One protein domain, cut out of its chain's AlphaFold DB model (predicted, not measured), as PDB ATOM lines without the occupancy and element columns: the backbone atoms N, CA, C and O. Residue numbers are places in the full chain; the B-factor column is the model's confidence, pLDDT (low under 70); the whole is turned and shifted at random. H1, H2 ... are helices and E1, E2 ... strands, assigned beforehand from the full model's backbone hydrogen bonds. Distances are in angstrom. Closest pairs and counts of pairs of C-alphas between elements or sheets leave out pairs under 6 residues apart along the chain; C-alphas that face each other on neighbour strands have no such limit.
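This is residues 111 to 199 of the 233 residues of an uncharacterized protein of Micromonospora fluostatini (UniProt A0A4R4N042). One twisted antiparallel sheet of five strands has both helices over one face and no named helix over the other. H1 covers E1 and E2, H2 covers E3 and E5, and E3, the longest strand, has E2 along one side and E4 and E5 end to end along the other. The printed part has 89 residues, in the order H1 E1 E2 E3 E4 E5 H2, of mixed class. It is compact, with a radius of gyration of the C-alphas of 12.6 A and spans of 38 by 25 by 21 A.

H1, residues 115 to 127, begins at C-alpha 115 (126.346, 194.131, 169.787) and is 18.7 A long. E1 is residues 132 to 137, E2 142 to 149, 22.1 A, and E3 152 to 161, 29.4 A. E4 is residues 164 to 167 and E5 173 to 177. H2, residues 190 to 197, ends at C-alpha 197 (149.415, 181.301, 163.965).

E1 to E4 form a meander, each strand the antiparallel neighbour of the one before. Within hydrogen-bond range are N 133 and O 146 of E1 and E2, 2.8 A, N 145 and O 156 of E2 and E3, 2.9 A, N 159 and O 166 of E3 and E4, 2.8 A, and N 155 and O 174 of E3 and E5, 2.9 A. H1 is on the sheet at a height of 8.2 A, its closest C-alphas to E1 being Glu 125 and Val 132, 5.9 A. H2 is on the same face at 9.0 A, with Met 197 and Val 177 of E5 6.0 A apart by C-alphas. H1 and H2 are near each other. In both, every O i to N i+4 pair is within hydrogen-bond range.

The farthest C-alphas, Lys 162 and Gly 199, are 38.1 A apart. The printed part has no cut. The link from E5 to H2, 12 residues, is long; the others are tight. Mean pLDDT of the printed part is 87.9, and residues 129 to 130 are under 70.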
ATOM      1  N   ARG A 111     124.134 185.538 170.289       94.62
ATOM      2  CA  ARG A 111     122.963 186.360 170.649       94.62
ATOM      3  C   ARG A 111     122.979 186.875 172.092       94.62
ATOM      4  O   ARG A 111     122.282 187.842 172.377       94.62
ATOM      5  N   GLU A 112     123.745 186.246 172.982       94.94
ATOM      6  CA  GLU A 112     123.911 186.694 174.373       94.94
ATOM      7  C   GLU A 112     124.940 187.825 174.486       94.94
ATOM      8  O   GLU A 112     124.955 188.570 175.466       94.94
ATOM      9  N   ALA A 113     125.808 187.964 173.483       95.19
ATOM     10  CA  ALA A 113     126.877 188.939 173.511       95.19
ATOM     11  C   ALA A 113     126.395 190.357 173.163       95.19
ATOM     12  O   ALA A 113     125.525 190.549 172.310       95.19
ATOM     13  N   PRO A 114     127.015 191.390 173.757       96.00
ATOM     14  CA  PRO A 114     126.789 192.772 173.369       96.00
ATOM     15  C   PRO A 114     127.068 192.992 171.882       96.00
ATOM     16  O   PRO A 114     128.033 192.447 171.344       96.00
ATOM     17  N   VAL A 115     126.293 193.874 171.242       93.06
ATOM     18  CA  VAL A 115     126.346 194.131 169.787       93.06
ATOM     19  C   VAL A 115     127.775 194.336 169.271       93.06
ATOM     20  O   VAL A 115     128.164 193.723 168.280       93.06
ATOM     21  N   GLY A 116     128.581 195.148 169.967       91.31
ATOM     22  CA  GLY A 116     129.968 195.410 169.570       91.31
ATOM     23  C   GLY A 116     130.863 194.167 169.604       91.31
ATOM     24  O   GLY A 116     131.678 193.980 168.708       91.31
ATOM     25  N   VAL A 117     130.685 193.285 170.592       94.56
ATOM     26  CA  VAL A 117     131.447 192.030 170.711       94.56
ATOM     27  C   VAL A 117     130.984 191.026 169.655       94.56
ATOM     28  O   VAL A 117     131.814 190.442 168.963       94.56
ATOM     29  N   ALA A 118     129.669 190.877 169.475       94.69
ATOM     30  CA  ALA A 118     129.090 189.997 168.462       94.69
ATOM     31  C   ALA A 118     129.541 190.378 167.041       94.69
ATOM     32  O   ALA A 118     129.818 189.507 166.217       94.69
ATOM     33  N   GLN A 119     129.665 191.678 166.753       92.06
ATOM     34  CA  GLN A 119     130.195 192.155 165.477       92.06
ATOM     35  C   GLN A 119     131.665 191.762 165.282       92.06
ATOM     36  O   GLN A 119     132.025 191.302 164.202       92.06
ATOM     37  N   GLN A 120     132.503 191.907 166.311       90.44
ATOM     38  CA  GLN A 120     133.915 191.514 166.236       90.44
ATOM     39  C   GLN A 120     134.081 190.003 166.062       90.44
ATOM     40  O   GLN A 120     134.861 189.581 165.215       90.44
ATOM     41  N   TYR A 121     133.294 189.199 166.786       93.62
ATOM     42  CA  TYR A 121     133.239 187.748 166.598       93.62
ATOM     43  C   TYR A 121     132.989 187.382 165.129       93.62
ATOM     44  O   TYR A 121     133.776 186.643 164.547       93.62
ATOM     45  N   ARG A 122     131.963 187.971 164.496       91.38
ATOM     46  CA  ARG A 122     131.626 187.691 163.087       91.38
ATOM     47  C   ARG A 122     132.722 188.111 162.111       91.38
ATOM     48  O   ARG A 122     132.928 187.440 161.108       91.38
ATOM     49  N   ILE A 123     133.417 189.219 162.382       88.94
ATOM     50  CA  ILE A 123     134.553 189.661 161.556       88.94
ATOM     51  C   ILE A 123     135.682 188.627 161.620       88.94
ATOM     52  O   ILE A 123     136.238 188.275 160.585       88.94
ATOM     53  N   ILE A 124     135.997 188.127 162.816       88.38
ATOM     54  CA  ILE A 124     137.053 187.129 163.021       88.38
ATOM     55  C   ILE A 124     136.654 185.789 162.387       88.38
ATOM     56  O   ILE A 124     137.440 185.211 161.643       88.38
ATOM     57  N   GLU A 125     135.422 185.333 162.618       89.88
ATOM     58  CA  GLU A 125     134.860 184.106 162.035       89.88
ATOM     59  C   GLU A 125     134.857 184.143 160.500       89.88
ATOM     60  O   GLU A 125     135.199 183.158 159.855       89.88
ATOM     61  N   ALA A 126     134.560 185.293 159.892       87.44
ATOM     62  CA  ALA A 126     134.610 185.445 158.439       87.44
ATOM     63  C   ALA A 126     136.039 185.403 157.863       87.44
ATOM     64  O   ALA A 126     136.220 185.056 156.697       87.44
ATOM     65  N   GLN A 127     137.051 185.786 158.647       82.50
ATOM     66  CA  GLN A 127     138.451 185.824 158.207       82.50
ATOM     67  C   GLN A 127     139.193 184.508 158.447       82.50
ATOM     68  O   GLN A 127     140.196 184.244 157.780       82.50
ATOM     69  N   ILE A 128     138.733 183.698 159.400       78.69
ATOM     70  CA  ILE A 128     139.426 182.490 159.832       78.69
ATOM     71  C   ILE A 128     138.482 181.296 159.660       78.69
ATOM     72  O   ILE A 128     137.514 181.189 160.406       78.69
ATOM     73  N   PRO A 129     138.780 180.340 158.762       62.59
ATOM     74  CA  PRO A 129     137.951 179.149 158.546       62.59
ATOM     75  C   PRO A 129     138.058 178.110 159.684       62.59
ATOM     76  O   PRO A 129     137.884 176.916 159.458       62.59
ATOM     77  N   ALA A 130     138.384 178.540 160.902       68.06
ATOM     78  CA  ALA A 130     138.567 177.695 162.074       68.06
ATOM     79  C   ALA A 130     137.476 177.968 163.119       68.06
ATOM     80  O   ALA A 130     136.768 178.970 163.047       68.06
ATOM     81  N   ALA A 131     137.349 177.071 164.100       79.81
ATOM     82  CA  ALA A 131     136.338 177.172 165.147       79.81
ATOM     83  C   ALA A 131     136.649 178.347 166.093       79.81
ATOM     84  O   ALA A 131     137.379 178.210 167.078       79.81
ATOM     85  N   VAL A 132     136.114 179.522 165.764       91.88
ATOM     86  CA  VAL A 132     136.106 180.685 166.652       91.88
ATOM     87  C   VAL A 132     135.098 180.418 167.764       91.88
ATOM     88  O   VAL A 132     133.972 179.998 167.518       91.88
ATOM     89  N   GLN A 133     135.501 180.668 169.002       95.00
ATOM     90  CA  GLN A 133     134.652 180.530 170.174       95.00
ATOM     91  C   GLN A 133     134.425 181.896 170.814       95.00
ATOM     92  O   GLN A 133     135.332 182.727 170.926       95.00
ATOM     93  N   LEU A 134     133.201 182.103 171.284       96.69
ATOM     94  CA  LEU A 134     132.820 183.228 172.120       96.69
ATOM     95  C   LEU A 134     132.540 182.726 173.536       96.69
ATOM     96  O   LEU A 134     131.863 181.716 173.714       96.69
ATOM     97  N   GLY A 135     133.054 183.425 174.540       97.06
ATOM     98  CA  GLY A 135     132.805 183.110 175.942       97.06
ATOM     99  C   GLY A 135     132.701 184.365 176.796       97.06
ATOM    100  O   GLY A 135     133.149 185.444 176.398       97.06
ATOM    101  N   TYR A 136     132.116 184.216 177.979       96.69
ATOM    102  CA  TYR A 136     132.051 185.275 178.981       96.69
ATOM    103  C   TYR A 136     132.728 184.811 180.267       96.69
ATOM    104  O   TYR A 136     132.359 183.782 180.833       96.69
ATOM    105  N   ASP A 137     133.734 185.563 180.697       92.94
ATOM    106  CA  ASP A 137     134.423 185.356 181.962       92.94
ATOM    107  C   ASP A 137     133.648 186.066 183.075       92.94
ATOM    108  O   ASP A 137     133.613 187.298 183.155       92.94
ATOM    109  N   GLU A 138     133.004 185.277 183.932       90.62
ATOM    110  CA  GLU A 138     132.209 185.787 185.046       90.62
ATOM    111  C   GLU A 138     133.053 186.407 186.163       90.62
ATOM    112  O   GLU A 138     132.529 187.234 186.913       90.62
ATOM    113  N   GLN A 139     134.323 186.028 186.295       85.56
ATOM    114  CA  GLN A 139     135.211 186.537 187.335       85.56
ATOM    115  C   GLN A 139     135.729 187.922 186.951       85.56
ATOM    116  O   GLN A 139     135.574 188.878 187.713       85.56
ATOM    117  N   ASP A 140     136.266 188.046 185.740       83.56
ATOM    118  CA  ASP A 140     136.835 189.302 185.242       83.56
ATOM    119  C   ASP A 140     135.790 190.214 184.577       83.56
ATOM    120  O   ASP A 140     136.086 191.359 184.221       83.56
ATOM    121  N   LYS A 141     134.550 189.729 184.428       91.56
ATOM    122  CA  LYS A 141     133.429 190.420 183.770       91.56
ATOM    123  C   LYS A 141     133.775 190.877 182.351       91.56
ATOM    124  O   LYS A 141     133.366 191.960 181.914       91.56
ATOM    125  N   VAL A 142     134.497 190.037 181.612       95.50
ATOM    126  CA  VAL A 142     134.937 190.305 180.237       95.50
ATOM    127  C   VAL A 142     134.359 189.306 179.246       95.50
ATOM    128  O   VAL A 142     134.248 188.116 179.519       95.50
ATOM    129  N   TRP A 143     134.039 189.792 178.051       97.19
ATOM    130  CA  TRP A 143     133.788 188.923 176.905       97.19
ATOM    131  C   TRP A 143     135.104 188.550 176.241       97.19
ATOM    132  O   TRP A 143     135.971 189.407 176.057       97.19
ATOM    133  N   VAL A 144     135.237 187.290 175.845       96.62
ATOM    134  CA  VAL A 144     136.425 186.769 175.178       96.62
ATOM    135  C   VAL A 144     136.024 186.164 173.842       96.62
ATOM    136  O   VAL A 144     135.224 185.231 173.789       96.62
ATOM    137  N   VAL A 145     136.598 186.695 172.764       96.00
ATOM    138  CA  VAL A 145     136.598 186.039 171.454       96.00
ATOM    139  C   VAL A 145     137.927 185.318 171.326       96.00
ATOM    140  O   VAL A 145     138.981 185.938 171.490       96.00
ATOM    141  N   GLY A 146     137.894 184.020 171.063       94.31
ATOM    142  CA  GLY A 146     139.107 183.230 170.979       94.31
ATOM    143  C   GLY A 146     139.100 182.225 169.849       94.31
ATOM    144  O   GLY A 146     138.063 181.799 169.357       94.31
ATOM    145  N   LEU A 147     140.307 181.849 169.462       92.12
ATOM    146  CA  LEU A 147     140.592 180.789 168.512       92.12
ATOM    147  C   LEU A 147     141.599 179.854 169.167       92.12
ATOM    148  O   LEU A 147     142.562 180.322 169.774       92.12
ATOM    149  N   THR A 148     141.394 178.551 169.039       90.12
ATOM    150  CA  THR A 148     142.378 177.545 169.447       90.12
ATOM    151  C   THR A 148     142.576 176.587 168.282       90.12
ATOM    152  O   THR A 148     141.603 176.144 167.677       90.12
ATOM    153  N   SER A 149     143.827 176.308 167.945       87.62
ATOM    154  CA  SER A 149     144.241 175.358 166.918       87.62
ATOM    155  C   SER A 149     145.430 174.540 167.418       87.62
ATOM    156  O   SER A 149     146.030 174.870 168.440       87.62
ATOM    157  N   ASP A 150     145.813 173.513 166.664       83.25
ATOM    158  CA  ASP A 150     146.957 172.655 167.003       83.25
ATOM    159  C   ASP A 150     148.277 173.434 167.114       83.25
ATOM    160  O   ASP A 150     149.176 173.042 167.851       83.25
ATOM    161  N   ARG A 151     148.388 174.559 166.394       83.00
ATOM    162  CA  ARG A 151     149.573 175.429 166.405       83.00
ATOM    163  C   ARG A 151     149.548 176.514 167.469       83.00
ATOM    164  O   ARG A 151     150.580 177.125 167.730       83.00
ATOM    165  N   GLY A 152     148.397 176.827 168.055       88.75
ATOM    166  CA  GLY A 152     148.341 177.951 168.977       88.75
ATOM    167  C   GLY A 152     146.952 178.429 169.341       88.75
ATOM    168  O   GLY A 152     145.930 177.833 169.013       88.75
ATOM    169  N   ALA A 153     146.913 179.566 170.022       92.00
ATOM    170  CA  ALA A 153     145.686 180.177 170.482       92.00
ATOM    171  C   ALA A 153     145.745 181.704 170.428       92.00
ATOM    172  O   ALA A 153     146.767 182.328 170.705       92.00
ATOM    173  N   LEU A 154     144.595 182.300 170.132       93.00
ATOM    174  CA  LEU A 154     144.341 183.734 170.176       93.00
ATOM    175  C   LEU A 154     143.218 184.004 171.181       93.00
ATOM    176  O   LEU A 154     142.205 183.300 171.189       93.00
ATOM    177  N   ARG A 155     143.382 185.030 172.021       93.94
ATOM    178  CA  ARG A 155     142.362 185.531 172.956       93.94
ATOM    179  C   ARG A 155     142.243 187.040 172.822       93.94
ATOM    180  O   ARG A 155     143.231 187.755 172.980       93.94
ATOM    181  N   ILE A 156     141.033 187.530 172.588       94.94
ATOM    182  CA  ILE A 156     140.721 188.959 172.507       94.94
ATOM    183  C   ILE A 156     139.668 189.278 173.557       94.94
ATOM    184  O   ILE A 156     138.588 188.691 173.553       94.94
ATOM    185  N   ARG A 157     139.986 190.203 174.462       94.62
ATOM    186  CA  ARG A 157     139.171 190.523 175.637       94.62
ATOM    187  C   ARG A 157     138.499 191.874 175.506       94.62
ATOM    188  O   ARG A 157     139.158 192.884 175.247       94.62
ATOM    189  N   TYR A 158     137.209 191.902 175.805       95.69
ATOM    190  CA  TYR A 158     136.374 193.092 175.797       95.69
ATOM    191  C   TYR A 158     135.784 193.329 177.185       95.69
ATOM    192  O   TYR A 158     135.176 192.441 177.774       95.69
ATOM    193  N   ALA A 159     135.934 194.549 177.692       94.06
ATOM    194  CA  ALA A 159     135.406 194.989 178.976       94.06
ATOM    195  C   ALA A 159     134.418 196.147 178.785       94.06
ATOM    196  O   ALA A 159     134.579 196.975 177.880       94.06
ATOM    197  N   LEU A 160     133.417 196.230 179.662       93.00
ATOM    198  CA  LEU A 160     132.458 197.330 179.673       93.00
ATOM    199  C   LEU A 160     133.114 198.603 180.220       93.00
ATOM    200  O   LEU A 160     133.622 198.637 181.340       93.00
ATOM    201  N   ARG A 161     133.072 199.689 179.446       88.69
ATOM    202  CA  ARG A 161     133.606 200.994 179.829       88.69
ATOM    203  C   ARG A 161     132.676 202.105 179.364       88.69
ATOM    204  O   ARG A 161     132.435 202.266 178.175       88.69
ATOM    205  N   LYS A 162     132.195 202.916 180.313       88.56
ATOM    206  CA  LYS A 162     131.286 204.048 180.036       88.56
ATOM    207  C   LYS A 162     130.059 203.641 179.194       88.56
ATOM    208  O   LYS A 162     129.648 204.389 178.317       88.56
ATOM    209  N   GLY A 163     129.515 202.443 179.429       89.06
ATOM    210  CA  GLY A 163     128.363 201.912 178.688       89.06
ATOM    211  C   GLY A 163     128.690 201.218 177.359       89.06
ATOM    212  O   GLY A 163     127.790 200.654 176.747       89.06
ATOM    213  N   PHE A 164     129.957 201.192 176.931       88.88
ATOM    214  CA  PHE A 164     130.382 200.550 175.684       88.88
ATOM    215  C   PHE A 164     131.335 199.386 175.949       88.88
ATOM    216  O   PHE A 164     132.209 199.473 176.810       88.88
ATOM    217  N   TRP A 165     131.201 198.304 175.185       90.88
ATOM    218  CA  TRP A 165     132.143 197.187 175.229       90.88
ATOM    219  C   TRP A 165     133.332 197.482 174.318       90.88
ATOM    220  O   TRP A 165     133.177 197.638 173.109       90.88
ATOM    221  N   THR A 166     134.519 197.588 174.908       92.44
ATOM    222  CA  THR A 166     135.770 197.938 174.214       92.44
ATOM    223  C   THR A 166     136.881 196.979 174.619       92.44
ATOM    224  O   THR A 166     136.744 196.301 175.634       92.44
ATOM    225  N   LEU A 167     138.002 196.954 173.892       90.44
ATOM    226  CA  LEU A 167     139.173 196.163 174.288       90.44
ATOM    227  C   LEU A 167     139.583 196.438 175.745       90.44
ATOM    228  O   LEU A 167     139.635 197.590 176.191       90.44
ATOM    229  N   ALA A 168     139.868 195.372 176.492       86.50
ATOM    230  CA  ALA A 168     140.249 195.464 177.895       86.50
ATOM    231  C   ALA A 168     141.568 196.238 178.066       86.50
ATOM    232  O   ALA A 168     142.523 196.072 177.314       86.50
ATOM    233  N   ARG A 169     141.680 197.088 179.094       75.94
ATOM    234  CA  ARG A 169     142.911 197.881 179.309       75.94
ATOM    235  C   ARG A 169     144.117 197.006 179.671       75.94
ATOM    236  O   ARG A 169     145.253 197.373 179.380       75.94
ATOM    237  N   ARG A 170     143.872 195.886 180.352       72.81
ATOM    238  CA  ARG A 170     144.885 194.906 180.754       72.81
ATOM    239  C   ARG A 170     144.721 193.665 179.884       72.81
ATOM    240  O   ARG A 170     143.608 193.168 179.774       72.81
ATOM    241  N   ARG A 171     145.820 193.207 179.275       76.75
ATOM    242  CA  ARG A 171     145.877 192.020 178.399       76.75
ATOM    243  C   ARG A 171     144.682 191.933 177.413       76.75
ATOM    244  O   ARG A 171     144.009 190.902 177.379       76.75
ATOM    245  N   PRO A 172     144.403 192.993 176.612       85.81
ATOM    246  CA  PRO A 172     143.304 192.987 175.631       85.81
ATOM    247  C   PRO A 172     143.420 191.866 174.606       85.81
ATOM    248  O   PRO A 172     142.440 191.510 173.962       85.81
ATOM    249  N   PHE A 173     144.638 191.381 174.413       88.44
ATOM    250  CA  PHE A 173     145.033 190.535 173.318       88.44
ATOM    251  C   PHE A 173     146.090 189.572 173.847       88.44
ATOM    252  O   PHE A 173     146.980 190.007 174.583       88.44
ATOM    253  N   GLN A 174     145.977 188.296 173.502       90.69
ATOM    254  CA  GLN A 174     146.996 187.287 173.759       90.69
ATOM    255  C   GLN A 174     147.122 186.384 172.535       90.69
ATOM    256  O   GLN A 174     146.105 185.930 172.010       90.69
ATOM    257  N   VAL A 175     148.351 186.114 172.106       90.62
ATOM    258  CA  VAL A 175     148.671 185.169 171.035       90.62
ATOM    259  C   VAL A 175     149.731 184.216 171.548       90.62
ATOM    260  O   VAL A 175     150.815 184.650 171.921       90.62
ATOM    261  N   VAL A 176     149.424 182.928 171.540       89.88
ATOM    262  CA  VAL A 176     150.364 181.859 171.874       89.88
ATOM    263  C   VAL A 176     150.520 180.974 170.648       89.88
ATOM    264  O   VAL A 176     149.518 180.542 170.086       89.88
ATOM    265  N   VAL A 177     151.752 180.702 170.230       88.88
ATOM    266  CA  VAL A 177     152.064 179.799 169.111       88.88
ATOM    267  C   VAL A 177     153.138 178.829 169.574       88.88
ATOM    268  O   VAL A 177     154.130 179.264 170.153       88.88
ATOM    269  N   ASP A 178     152.916 177.530 169.376       87.06
ATOM    270  CA  ASP A 178     153.837 176.456 169.776       87.06
ATOM    271  C   ASP A 178     154.331 176.602 171.238       87.06
ATOM    272  O   ASP A 178     155.515 176.471 171.545       87.06
ATOM    273  N   GLY A 179     153.412 176.949 172.151       83.31
ATOM    274  CA  GLY A 179     153.685 177.127 173.587       83.31
ATOM    275  C   GLY A 179     154.373 178.444 173.980       83.31
ATOM    276  O   GLY A 179     154.729 178.625 175.144       83.31
ATOM    277  N   ARG A 180     154.562 179.375 173.040       84.25
ATOM    278  CA  ARG A 180     155.254 180.655 173.257       84.25
ATOM    279  C   ARG A 180     154.295 181.841 173.124       84.25
ATOM    280  O   ARG A 180     153.630 181.979 172.096       84.25
ATOM    281  N   ASP A 181     154.245 182.733 174.121       84.25
ATOM    282  CA  ASP A 181     153.447 183.977 174.074       84.25
ATOM    283  C   ASP A 181     154.039 185.043 173.121       84.25
ATOM    284  O   ASP A 181     154.845 185.898 173.498       84.25
ATOM    285  N   VAL A 182     153.613 185.013 171.858       85.75
ATOM    286  CA  VAL A 182     154.036 185.931 170.787       85.75
ATOM    287  C   VAL A 182     153.161 187.187 170.682       85.75
ATOM    288  O   VAL A 182     153.199 187.894 169.674       85.75
ATOM    289  N   THR A 183     152.398 187.530 171.727       84.50
ATOM    290  CA  THR A 183     151.470 188.680 171.734       84.50
ATOM    291  C   THR A 183     152.128 189.983 171.293       84.50
ATOM    292  O   THR A 183     151.520 190.772 170.568       84.50
ATOM    293  N   SER A 184     153.377 190.233 171.705       79.94
ATOM    294  CA  SER A 184     154.066 191.471 171.326       79.94
ATOM    295  C   SER A 184     154.405 191.547 169.839       79.94
ATOM    296  O   SER A 184     154.427 192.649 169.303       79.94
ATOM    297  N   LEU A 185     154.637 190.407 169.176       80.25
ATOM    298  CA  LEU A 185     154.938 190.352 167.740       80.25
ATOM    299  C   LEU A 185     153.696 190.635 166.887       80.25
ATOM    300  O   LEU A 185     153.805 191.153 165.782       80.25
ATOM    301  N   ALA A 186     152.506 190.346 167.418       78.50
ATOM    302  CA  ALA A 186     151.254 190.671 166.749       78.50
ATOM    303  C   ALA A 186     150.927 192.179 166.770       78.50
ATOM    304  O   ALA A 186     150.025 192.612 166.058       78.50
ATOM    305  N   GLU A 187     151.616 192.989 167.586       79.25
ATOM    306  CA  GLU A 187     151.362 194.433 167.758       79.25
ATOM    307  C   GLU A 187     149.897 194.787 168.105       79.25
ATOM    308  O   GLU A 187     149.442 195.906 167.867       79.25
ATOM    309  N   GLY A 188     149.133 193.835 168.651       77.00
ATOM    310  CA  GLY A 188     147.696 193.996 168.903       77.00
ATOM    311  C   GLY A 188     146.823 194.046 167.640       77.00
ATOM    312  O   GLY A 188     145.666 194.451 167.734       77.00
ATOM    313  N   LYS A 189     147.357 193.655 166.475       83.94
ATOM    314  CA  LYS A 189     146.629 193.556 165.204       83.94
ATOM    315  C   LYS A 189     146.200 192.111 164.956       83.94
ATOM    316  O   LYS A 189     147.006 191.186 165.079       83.94
ATOM    317  N   LEU A 190     144.935 191.926 164.588       84.38
ATOM    318  CA  LEU A 190     144.346 190.611 164.335       84.38
ATOM    319  C   LEU A 190     145.041 189.903 163.166       84.38
ATOM    320  O   LEU A 190     145.383 188.730 163.273       84.38
ATOM    321  N   GLU A 191     145.308 190.625 162.083       85.00
ATOM    322  CA  GLU A 191     145.895 190.087 160.855       85.00
ATOM    323  C   GLU A 191     147.296 189.520 161.109       85.00
ATOM    324  O   GLU A 191     147.626 188.425 160.654       85.00
ATOM    325  N   ASN A 192     148.098 190.230 161.910       84.19
ATOM    326  CA  ASN A 192     149.429 189.779 162.306       84.19
ATOM    327  C   ASN A 192     149.354 188.532 163.196       84.19
ATOM    328  O   ASN A 192     150.141 187.607 163.018       84.19
ATOM    329  N   ALA A 193     148.402 188.479 164.133       85.94
ATOM    330  CA  ALA A 193     148.203 187.305 164.980       85.94
ATOM    331  C   ALA A 193     147.832 186.063 164.163       85.94
ATOM    332  O   ALA A 193     148.407 184.997 164.368       85.94
ATOM    333  N   ILE A 194     146.923 186.217 163.196       85.31
ATOM    334  CA  ILE A 194     146.533 185.138 162.283       85.31
ATOM    335  C   ILE A 194     147.736 184.685 161.449       85.31
ATOM    336  O   ILE A 194     147.973 183.484 161.328       85.31
ATOM    337  N   ALA A 195     148.523 185.618 160.902       84.31
ATOM    338  CA  ALA A 195     149.714 185.292 160.116       84.31
ATOM    339  C   ALA A 195     150.754 184.498 160.928       84.31
ATOM    340  O   ALA A 195     151.283 183.498 160.435       84.31
ATOM    341  N   LEU A 196     150.982 184.893 162.188       85.62
ATOM    342  CA  LEU A 196     151.852 184.180 163.125       85.62
ATOM    343  C   LEU A 196     151.332 182.763 163.410       85.62
ATOM    344  O   LEU A 196     152.090 181.805 163.291       85.62
ATOM    345  N   MET A 197     150.037 182.611 163.710       85.19
ATOM    346  CA  MET A 197     149.415 181.301 163.965       85.19
ATOM    347  C   MET A 197     149.397 180.389 162.729       85.19
ATOM    348  O   MET A 197     149.488 179.169 162.855       85.19
ATOM    349  N   ALA A 198     149.319 180.957 161.523       82.12
ATOM    350  CA  ALA A 198     149.406 180.211 160.268       82.12
ATOM    351  C   ALA A 198     150.838 179.737 159.942       82.12
ATOM    352  O   ALA A 198     151.035 178.991 158.983       82.12
ATOM    353  N   GLY A 199     151.848 180.153 160.716       72.00
ATOM    354  CA  GLY A 199     153.256 179.854 160.453       72.00
ATOM    355  C   GLY A 199     153.818 180.571 159.227       72.00
ATOM    356  O   GLY A 199     154.854 180.165 158.704       72.00
TER     357      GLY A 199